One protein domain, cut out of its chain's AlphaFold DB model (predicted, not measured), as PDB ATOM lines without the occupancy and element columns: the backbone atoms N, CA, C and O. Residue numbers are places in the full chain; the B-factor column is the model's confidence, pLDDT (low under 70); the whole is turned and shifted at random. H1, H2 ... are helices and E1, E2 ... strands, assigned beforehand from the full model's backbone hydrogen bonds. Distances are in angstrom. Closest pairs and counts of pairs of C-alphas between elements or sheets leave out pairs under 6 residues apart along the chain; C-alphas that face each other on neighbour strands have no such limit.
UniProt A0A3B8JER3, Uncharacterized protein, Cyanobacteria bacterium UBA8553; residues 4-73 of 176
ATOM      1  N   GLY A   4     -18.891  65.624 -31.820       68.88
ATOM      2  CA  GLY A   4     -19.874  64.594 -31.475       68.88
ATOM      3  C   GLY A   4     -20.133  63.607 -32.613       68.88
ATOM      4  O   GLY A   4     -20.286  62.414 -32.366       68.88
ATOM      5  N   LYS A   5     -20.111  64.077 -33.865       69.44
ATOM      6  CA  LYS A   5     -20.327  63.227 -35.039       69.44
ATOM      7  C   LYS A   5     -19.139  62.291 -35.291       69.44
ATOM      8  O   LYS A   5     -19.342  61.104 -35.513       69.44
ATOM      9  N   GLY A   6     -17.914  62.807 -35.170       69.31
ATOM     10  CA  GLY A   6     -16.697  62.003 -35.340       69.31
ATOM     11  C   GLY A   6     -16.530  60.914 -34.272       69.31
ATOM     12  O   GLY A   6     -16.096  59.811 -34.585       69.31
ATOM     13  N   LEU A   7     -16.928  61.182 -33.023       62.25
ATOM     14  CA  LEU A   7     -16.921  60.177 -31.951       62.25
ATOM     15  C   LEU A   7     -17.921  59.037 -32.210       62.25
ATOM     16  O   LEU A   7     -17.563  57.875 -32.044       62.25
ATOM     17  N   MET A   8     -19.140  59.347 -32.665       71.44
ATOM     18  CA  MET A   8     -20.138  58.316 -32.989       71.44
ATOM     19  C   MET A   8     -19.728  57.445 -34.184       71.44
ATOM     20  O   MET A   8     -19.991  56.243 -34.189       71.44
ATOM     21  N   GLU A   9     -19.084  58.036 -35.195       74.25
ATOM     22  CA  GLU A   9     -18.575  57.302 -36.360       74.25
ATOM     23  C   GLU A   9     -17.476  56.308 -35.947       74.25
ATOM     24  O   GLU A   9     -17.571  55.126 -36.281       74.25
ATOM     25  N   LEU A  10     -16.519  56.736 -35.114       72.31
ATOM     26  CA  LEU A  10     -15.461  55.870 -34.574       72.31
ATOM     27  C   LEU A  10     -16.011  54.727 -33.704       72.31
ATOM     28  O   LEU A  10     -15.558  53.586 -33.809       72.31
ATOM     29  N   GLU A  11     -16.999  55.009 -32.849       76.88
ATOM     30  CA  GLU A  11     -17.647  53.978 -32.030       76.88
ATOM     31  C   GLU A  11     -18.375  52.938 -32.895       76.88
ATOM     32  O   GLU A  11     -18.291  51.738 -32.625       76.88
ATOM     33  N   SER A  12     -19.053  53.382 -33.956       83.94
ATOM     34  CA  SER A  12     -19.727  52.500 -34.914       83.94
ATOM     35  C   SER A  12     -18.733  51.629 -35.689       83.94
ATOM     36  O   SER A  12     -18.957  50.427 -35.845       83.94
ATOM     37  N   GLU A  13     -17.621  52.199 -36.156       86.50
ATOM     38  CA  GLU A  13     -16.571  51.457 -36.862       86.50
ATOM     39  C   GLU A  13     -15.951  50.369 -35.981       86.50
ATOM     40  O   GLU A  13     -15.877  49.208 -36.396       86.50
ATOM     41  N   LEU A  14     -15.604  50.703 -34.734       86.50
ATOM     42  CA  LEU A  14     -15.050  49.751 -33.772       86.50
ATOM     43  C   LEU A  14     -16.029  48.607 -33.467       86.50
ATOM     44  O   LEU A  14     -15.635  47.443 -33.398       86.50
ATOM     45  N   GLN A  15     -17.319  48.914 -33.300       86.06
ATOM     46  CA  GLN A  15     -18.343  47.887 -33.082       86.06
ATOM     47  C   GLN A  15     -18.439  46.918 -34.264       86.06
ATOM     48  O   GLN A  15     -18.553  45.706 -34.062       86.06
ATOM     49  N   GLN A  16     -18.369  47.433 -35.494       88.50
ATOM     50  CA  GLN A  16     -18.380  46.601 -36.695       88.50
ATOM     51  C   GLN A  16     -17.121  45.741 -36.808       88.50
ATOM     52  O   GLN A  16     -17.218  44.568 -37.167       88.50
ATOM     53  N   GLU A  17     -15.956  46.296 -36.484       92.12
ATOM     54  CA  GLU A  17     -14.694  45.560 -36.499       92.12
ATOM     55  C   GLU A  17     -14.696  44.415 -35.482       92.12
ATOM     56  O   GLU A  17     -14.391  43.279 -35.844       92.12
ATOM     57  N   ILE A  18     -15.138  44.668 -34.244       90.44
ATOM     58  CA  ILE A  18     -15.296  43.622 -33.224       90.44
ATOM     59  C   ILE A  18     -16.263  42.545 -33.719       90.44
ATOM     60  O   ILE A  18     -15.983  41.356 -33.579       90.44
ATOM     61  N   HIS A  19     -17.392  42.930 -34.315       91.62
ATOM     62  CA  HIS A  19     -18.366  41.965 -34.815       91.62
ATOM     63  C   HIS A  19     -17.784  41.075 -35.926       91.62
ATOM     64  O   HIS A  19     -17.941  39.854 -35.875       91.62
ATOM     65  N   ARG A  20     -17.052  41.663 -36.878       94.38
ATOM     66  CA  ARG A  20     -16.320  40.920 -37.914       94.38
ATOM     67  C   ARG A  20     -15.244  40.011 -37.320       94.38
ATOM     68  O   ARG A  20     -15.110  38.873 -37.757       94.38
ATOM     69  N   ALA A  21     -14.530  40.458 -36.287       94.12
ATOM     70  CA  ALA A  21     -13.534  39.635 -35.603       94.12
ATOM     71  C   ALA A  21     -14.173  38.424 -34.901       94.12
ATOM     72  O   ALA A  21     -13.632  37.320 -34.958       94.12
ATOM     73  N   LEU A  22     -15.343  38.597 -34.271       93.56
ATOM     74  CA  LEU A  22     -16.098  37.484 -33.684       93.56
ATOM     75  C   LEU A  22     -16.542  36.474 -34.747       93.56
ATOM     76  O   LEU A  22     -16.411  35.273 -34.511       93.56
ATOM     77  N   GLU A  23     -17.033  36.940 -35.899       94.56
ATOM     78  CA  GLU A  23     -17.360  36.083 -37.047       94.56
ATOM     79  C   GLU A  23     -16.112  35.326 -37.511       94.56
ATOM     80  O   GLU A  23     -16.128  34.099 -37.504       94.56
ATOM     81  N   GLY A  24     -15.015  36.031 -37.810       94.94
ATOM     82  CA  GLY A  24     -13.757  35.446 -38.284       94.94
ATOM     83  C   GLY A  24     -13.180  34.390 -37.346       94.94
ATOM     84  O   GLY A  24     -12.810  33.304 -37.782       94.94
ATOM     85  N   LEU A  25     -13.181  34.651 -36.037       93.19
ATOM     86  CA  LEU A  25     -12.775  33.663 -35.029       93.19
ATOM     87  C   LEU A  25     -13.720  32.453 -34.972       93.19
ATOM     88  O   LEU A  25     -13.305  31.354 -34.608       93.19
ATOM     89  N   CYS A  26     -15.002  32.639 -35.293       92.25
ATOM     90  CA  CYS A  26     -15.993  31.569 -35.271       92.25
ATOM     91  C   CYS A  26     -15.962  30.724 -36.554       92.25
ATOM     92  O   CYS A  26     -16.184  29.514 -36.493       92.25
ATOM     93  N   THR A  27     -15.690  31.330 -37.707       92.75
ATOM     94  CA  THR A  27     -15.642  30.667 -39.019       92.75
ATOM     95  C   THR A  27     -14.247  30.191 -39.404       92.75
ATOM     96  O   THR A  27     -14.141  29.314 -40.259       92.75
ATOM     97  N   TRP A  28     -13.204  30.708 -38.745       91.25
ATOM     98  CA  TRP A  28     -11.802  30.609 -39.166       91.25
ATOM     99  C   TRP A  28     -11.546  31.220 -40.551       91.25
ATOM    100  O   TRP A  28     -10.637  30.794 -41.260       91.25
ATOM    101  N   ASP A  29     -12.355  32.208 -40.939       91.25
ATOM    102  CA  ASP A  29     -12.199  32.933 -42.198       91.25
ATOM    103  C   ASP A  29     -10.955  33.833 -42.153       91.25
ATOM    104  O   ASP A  29     -10.800  34.657 -41.248       91.25
ATOM    105  N   THR A  30     -10.060  33.671 -43.128       91.75
ATOM    106  CA  THR A  30      -8.842  34.481 -43.249       91.75
ATOM    107  C   THR A  30      -9.135  35.904 -43.713       91.75
ATOM    108  O   THR A  30      -8.383  36.806 -43.356       91.75
ATOM    109  N   ASP A  31     -10.251  36.118 -44.417       92.75
ATOM    110  CA  ASP A  31     -10.647  37.408 -45.001       92.75
ATOM    111  C   ASP A  31     -11.761  38.095 -44.187       92.75
ATOM    112  O   ASP A  31     -12.500  38.953 -44.679       92.75
ATOM    113  N   TRP A  32     -11.864  37.753 -42.897       93.12
ATOM    114  CA  TRP A  32     -12.927  38.196 -41.989       93.12
ATOM    115  C   TRP A  32     -13.112  39.720 -41.912       93.12
ATOM    116  O   TRP A  32     -14.198  40.204 -41.606       93.12
ATOM    117  N   GLN A  33     -12.069  40.499 -42.198       92.88
ATOM    118  CA  GLN A  33     -12.110  41.966 -42.188       92.88
ATOM    119  C   GLN A  33     -13.058  42.537 -43.250       92.88
ATOM    120  O   GLN A  33     -13.579  43.641 -43.082       92.88
ATOM    121  N   HIS A  34     -13.304  41.777 -44.317       89.62
ATOM    122  CA  HIS A  34     -14.181  42.141 -45.428       89.62
ATOM    123  C   HIS A  34     -15.487  41.340 -45.437       89.62
ATOM    124  O   HIS A  34     -16.363  41.602 -46.265       89.62
ATOM    125  N   SER A  35     -15.641  40.375 -44.527       84.06
ATOM    126  CA  SER A  35     -16.843  39.556 -44.456       84.06
ATOM    127  C   SER A  35     -18.021  40.352 -43.887       84.06
ATOM    128  O   SER A  35     -17.878  41.280 -43.085       84.06
ATOM    129  N   SER A  36     -19.224  40.001 -44.343       89.88
ATOM    130  CA  SER A  36     -20.469  40.500 -43.759       89.88
ATOM    131  C   SER A  36     -20.865  39.558 -42.624       89.88
ATOM    132  O   SER A  36     -21.291  38.437 -42.913       89.88
ATOM    133  N   PRO A  37     -20.710  39.963 -41.351       92.50
ATOM    134  CA  PRO A  37     -20.914  39.056 -40.235       92.50
ATOM    135  C   PRO A  37     -22.391  38.687 -40.100       92.50
ATOM    136  O   PRO A  37     -23.289  39.483 -40.406       92.50
ATOM    137  N   THR A  38     -22.653  37.481 -39.601       92.81
ATOM    138  CA  THR A  38     -24.006  37.034 -39.277       92.81
ATOM    139  C   THR A  38     -24.615  37.993 -38.262       92.81
ATOM    140  O   THR A  38     -23.978  38.352 -37.277       92.81
ATOM    141  N   SER A  39     -25.870  38.397 -38.466       91.12
ATOM    142  CA  SER A  39     -26.541  39.331 -37.565       91.12
ATOM    143  C   SER A  39     -26.531  38.837 -36.106       91.12
ATOM    144  O   SER A  39     -26.699  37.643 -35.823       91.12
ATOM    145  N   LEU A  40     -26.314  39.761 -35.159       87.00
ATOM    146  CA  LEU A  40     -26.115  39.421 -33.745       87.00
ATOM    147  C   LEU A  40     -27.309  38.675 -33.139       87.00
ATOM    148  O   LEU A  40     -27.110  37.826 -32.280       87.00
ATOM    149  N   ASP A  41     -28.533  38.924 -33.598       84.44
ATOM    150  CA  ASP A  41     -29.736  38.204 -33.164       84.44
ATOM    151  C   ASP A  41     -29.679  36.697 -33.471       84.44
ATOM    152  O   ASP A  41     -30.214  35.891 -32.712       84.44
ATOM    153  N   LYS A  42     -28.991  36.302 -34.549       86.31
ATOM    154  CA  LYS A  42     -28.836  34.897 -34.962       86.31
ATOM    155  C   LYS A  42     -27.597  34.237 -34.362       86.31
ATOM    156  O   LYS A  42     -27.591  33.023 -34.106       86.31
ATOM    157  N   ALA A  43     -26.532  35.015 -34.192       88.19
ATOM    158  CA  ALA A  43     -25.246  34.520 -33.725       88.19
ATOM    159  C   ALA A  43     -25.104  34.549 -32.195       88.19
ATOM    160  O   ALA A  43     -24.423  33.689 -31.634       88.19
ATOM    161  N   ALA A  44     -25.748  35.492 -31.504       87.94
ATOM    162  CA  ALA A  44     -25.678  35.598 -30.053       87.94
ATOM    163  C   ALA A  44     -26.494  34.487 -29.387       87.94
ATOM    164  O   ALA A  44     -27.722  34.433 -29.465       87.94
ATOM    165  N   LEU A  45     -25.808  33.610 -28.664       84.88
ATOM    166  CA  LEU A  45     -26.452  32.570 -27.881       84.88
ATOM    167  C   LEU A  45     -26.871  33.165 -26.531       84.88
ATOM    168  O   LEU A  45     -26.034  33.381 -25.651       84.88
ATOM    169  N   GLN A  46     -28.166  33.455 -26.371       67.56
ATOM    170  CA  GLN A  46     -28.689  34.079 -25.153       67.56
ATOM    171  C   GLN A  46     -28.496  33.177 -23.925       67.56
ATOM    172  O   GLN A  46     -29.044  32.082 -23.817       67.56
ATOM    173  N   PHE A  47     -27.721  33.660 -22.957       63.91
ATOM    174  CA  PHE A  47     -27.485  32.968 -21.695       63.91
ATOM    175  C   PHE A  47     -28.636  33.267 -20.718       63.91
ATOM    176  O   PHE A  47     -28.667  34.325 -20.099       63.91
ATOM    177  N   MET A  48     -29.569  32.326 -20.524       51.41
ATOM    178  CA  MET A  48     -30.802  32.527 -19.731       51.41
ATOM    179  C   MET A  48     -30.628  32.892 -18.238       51.41
ATOM    180  O   MET A  48     -31.619  33.103 -17.545       51.41
ATOM    181  N   ARG A  49     -29.409  32.937 -17.687       51.56
ATOM    182  CA  ARG A  49     -29.200  33.145 -16.236       51.56
ATOM    183  C   ARG A  49     -28.197  34.219 -15.858       51.56
ATOM    184  O   ARG A  49     -28.048  34.508 -14.674       51.56
ATOM    185  N   TRP A  50     -27.498  34.802 -16.819       53.03
ATOM    186  CA  TRP A  50     -26.567  35.877 -16.519       53.03
ATOM    187  C   TRP A  50     -27.285  37.164 -16.866       53.03
ATOM    188  O   TRP A  50     -27.561  37.401 -18.036       53.03
ATOM    189  N   LYS A  51     -27.641  37.954 -15.842       50.19
ATOM    190  CA  LYS A  51     -28.099  39.339 -16.024       50.19
ATOM    191  C   LYS A  51     -27.230  39.951 -17.118       50.19
ATOM    192  O   LYS A  51     -26.018  40.005 -16.914       50.19
ATOM    193  N   HIS A  52     -27.831  40.289 -18.261       56.72
ATOM    194  CA  HIS A  52     -27.143  40.804 -19.440       56.72
ATOM    195  C   HIS A  52     -26.149  41.880 -18.997       56.72
ATOM    196  O   HIS A  52     -26.546  42.996 -18.675       56.72
ATOM    197  N   ARG A  53     -24.862  41.526 -18.906       72.19
ATOM    198  CA  ARG A  53     -23.808  42.520 -18.743       72.19
ATOM    199  C   ARG A  53     -23.618  43.118 -20.133       72.19
ATOM    200  O   ARG A  53     -23.317  42.348 -21.048       72.19
ATOM    201  N   PRO A  54     -23.837  44.429 -20.324       75.25
ATOM    202  CA  PRO A  54     -23.601  45.059 -21.615       75.25
ATOM    203  C   PRO A  54     -22.199  44.712 -22.132       75.25
ATOM    204  O   PRO A  54     -21.238  44.686 -21.363       75.25
ATOM    205  N   GLY A  55     -22.098  44.371 -23.417       78.56
ATOM    206  CA  GLY A  55     -20.834  43.992 -24.054       78.56
ATOM    207  C   GLY A  55     -20.371  42.547 -23.829       78.56
ATOM    208  O   GLY A  55     -19.296  42.200 -24.303       78.56
ATOM    209  N   TYR A  56     -21.135  41.692 -23.137       84.00
ATOM    210  CA  TYR A  56     -20.837  40.256 -23.038       84.00
ATOM    211  C   TYR A  56     -21.600  39.479 -24.112       84.00
ATOM    212  O   TYR A  56     -22.821  39.605 -24.214       84.00
ATOM    213  N   ILE A  57     -20.909  38.620 -24.864       86.88
ATOM    214  CA  ILE A  57     -21.532  37.770 -25.882       86.88
ATOM    215  C   ILE A  57     -20.881  36.386 -25.949       86.88
ATOM    216  O   ILE A  57     -19.660  36.233 -25.920       86.88
ATOM    217  N   LEU A  58     -21.728  35.360 -26.042       89.38
ATOM    218  CA  LEU A  58     -21.345  34.045 -26.540       89.38
ATOM    219  C   LEU A  58     -21.774  33.977 -28.004       89.38
ATOM    220  O   LEU A  58     -22.956  33.792 -28.294       89.38
ATOM    221  N   TYR A  59     -20.824  34.171 -28.908       91.12
ATOM    222  CA  TYR A  59     -21.059  34.160 -30.347       91.12
ATOM    223  C   TYR A  59     -20.999  32.720 -30.863       91.12
ATOM    224  O   TYR A  59     -20.088  31.973 -30.494       91.12
ATOM    225  N   GLY A  60     -21.967  32.289 -31.671       91.25
ATOM    226  CA  GLY A  60     -22.066  30.891 -32.083       91.25
ATOM    227  C   GLY A  60     -22.666  30.648 -33.464       91.25
ATOM    228  O   GLY A  60     -23.866  30.842 -33.685       91.25
ATOM    229  N   LEU A  61     -21.849  30.061 -34.342       89.50
ATOM    230  CA  LEU A  61     -22.217  29.600 -35.680       89.50
ATOM    231  C   LEU A  61     -22.080  28.074 -35.758       89.50
ATOM    232  O   LEU A  61     -21.002  27.515 -35.558       89.50
ATOM    233  N   GLY A  62     -23.192  27.370 -35.992       85.81
ATOM    234  CA  GLY A  62     -23.218  25.903 -36.003       85.81
ATOM    235  C   GLY A  62     -22.668  25.299 -34.704       85.81
ATOM    236  O   GLY A  62     -23.267  25.462 -33.635       85.81
ATOM    237  N   ARG A  63     -21.511  24.627 -34.789       85.31
ATOM    238  CA  ARG A  63     -20.773  24.044 -33.648       85.31
ATOM    239  C   ARG A  63     -19.668  24.941 -33.074       85.31
ATOM    240  O   ARG A  63     -19.180  24.663 -31.984       85.31
ATOM    241  N   ASN A  64     -19.284  26.002 -33.779       90.06
ATOM    242  CA  ASN A  64     -18.168  26.862 -33.394       90.06
ATOM    243  C   ASN A  64     -18.639  27.940 -32.415       90.06
ATOM    244  O   ASN A  64     -19.792  28.381 -32.470       90.06
ATOM    245  N   ARG A  65     -17.772  28.345 -31.485       91.19
ATOM    246  CA  ARG A  65     -18.110  29.299 -30.422       91.19
ATOM    247  C   ARG A  65     -16.967  30.275 -30.193       91.19
ATOM    248  O   ARG A  65     -15.820  29.854 -30.130       91.19
ATOM    249  N   VAL A  66     -17.309  31.541 -29.981       91.81
ATOM    250  CA  VAL A  66     -16.387  32.580 -29.517       91.81
ATOM    251  C   VAL A  66     -16.951  33.192 -28.243       91.81
ATOM    252  O   VAL A  66     -18.141  33.503 -28.148       91.81
ATOM    253  N   VAL A  67     -16.099  33.313 -27.230       88.94
ATOM    254  CA  VAL A  67     -16.465  33.810 -25.902       88.94
ATOM    255  C   VAL A  67     -15.900  35.210 -25.737       88.94
ATOM    256  O   VAL A  67     -14.689  35.376 -25.637       88.94
ATOM    257  N   TRP A  68     -16.771  36.212 -25.669       87.75
ATOM    258  CA  TRP A  68     -16.380  37.605 -25.479       87.75
ATOM    259  C   TRP A  68     -16.994  38.147 -24.195       87.75
ATOM    260  O   TRP A  68     -18.109  38.667 -24.183       87.75
ATOM    261  N   PHE A  69     -16.267  37.986 -23.090       86.31
ATOM    262  CA  PHE A  69     -16.667  38.443 -21.755       86.31
ATOM    263  C   PHE A  69     -15.592  39.382 -21.189       86.31
ATOM    264  O   PHE A  69     -14.841  38.990 -20.290       86.31
ATOM    265  N   PRO A  70     -15.484  40.617 -21.714       81.50
ATOM    266  CA  PRO A  70     -14.308  41.457 -21.519       81.50
ATOM    267  C   PRO A  70     -14.021  41.812 -20.059       81.50
ATOM    268  O   PRO A  70     -12.865  41.889 -19.651       81.50
ATOM    269  N   GLY A  71     -15.056  41.938 -19.224       79.69
ATOM    270  CA  GLY A  71     -14.865  42.227 -17.802       79.69
ATOM    271  C   GLY A  71     -14.166  41.110 -17.017       79.69
ATOM    272  O   GLY A  71     -13.692  41.374 -15.920       79.69
ATOM    273  N   TYR A  72     -14.045  39.891 -17.561       78.25
ATOM    274  CA  TYR A  72     -13.210  38.843 -16.960       78.25
ATOM    275  C   TYR A  72     -11.726  38.959 -17.303       78.25
ATOM    276  O   TYR A  72     -10.916  38.381 -16.586       78.25
ATOM    277  N   PHE A  73     -11.347  39.718 -18.335       73.25
ATOM    278  CA  PHE A  73      -9.935  40.011 -18.601       73.25
ATOM    279  C   PHE A  73      -9.348  40.986 -17.573       73.25
ATOM    280  O   PHE A  73      -8.150  40.958 -17.316       73.25
TER     281      PHE A  73
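Overview. This is residues 4 to 73 of the 176 residues of an uncharacterized protein of Cyanobacteria bacterium UBA8553 (UniProt A0A3B8JER3). A long helix, H1, has its first half sticking out as a free arm, residues 4 to 15, while its later residues 18 to 27 pack on a small hairpin of two strands, E1 and E2. A very short helix, H2, sits at E1, and long links join H1 to H2 and H2 to E1. The printed part has 70 residues, with two named helices and two named strands in the order H1, H2, E1, E2; the sheet's order is E1 - E2, antiparallel, and the class is mixed, helices and strands. The whole is only just compact, close to loose, with a radius of gyration of the C-alphas of 13.0 A, and it spans 36 by 31 by 24 A.

Arrangement. H1, residues 4 to 27, stands free over residues 4 to 15. H2, residues 40 to 43, is near H1, with 5 pairs of C-alphas within 10 A, the closest 8.2 A apart. E1, residues 57 to 61, and H2 have 3 pairs of C-alphas within 8 A, the closest being those of Ala 43 and Gly 60, 5.1 A apart. E2, residues 64 to 68, forms a hairpin with E1 through a tight link of 2 residues. The two strands are antiparallel, with 165 degrees between their directions; N 59 and O 66 are 2.9 A apart, and N 66 and O 59 are 2.9 A apart, both within hydrogen-bond range. H1 comes closest to E1 at the C-alphas of Cys 26 and Leu 61, 6.5 A apart. Its closest C-alphas to E2 are those of Cys 26 and Asn 64, 5.5 A apart. H2 and E2 are apart. In H1 every O i to N i+4 pair is within hydrogen-bond range; H2 is too short for such a pair, and its 1 pair of O i to N i+3 is within range.

Along the chain. H1 begins at C-alpha 4, (-19.874, 64.594, -31.475), and ends at C-alpha 27, (-15.642, 30.667, -39.019), 35.0 A from first to last C-alpha. H2 measures 5.0 A, E1 12.8 A and E2 13.5 A. E2 ends at C-alpha 68, (-16.380, 37.605, -25.479).

Size, cuts and confidence. The two C-alphas farthest apart, those of Gly 4 and Arg 63, are 40.6 A apart. Without residues 4 to 15, the body of 58 residues spans 34 by 23 by 16 A. The printed part has no cut. The links H1 to H2, residues 28 to 39, and H2 to E1, residues 44 to 56, are long. The mean pLDDT of the printed part is 82.9, and residues 4 to 7 and 46 to 52 are under 70.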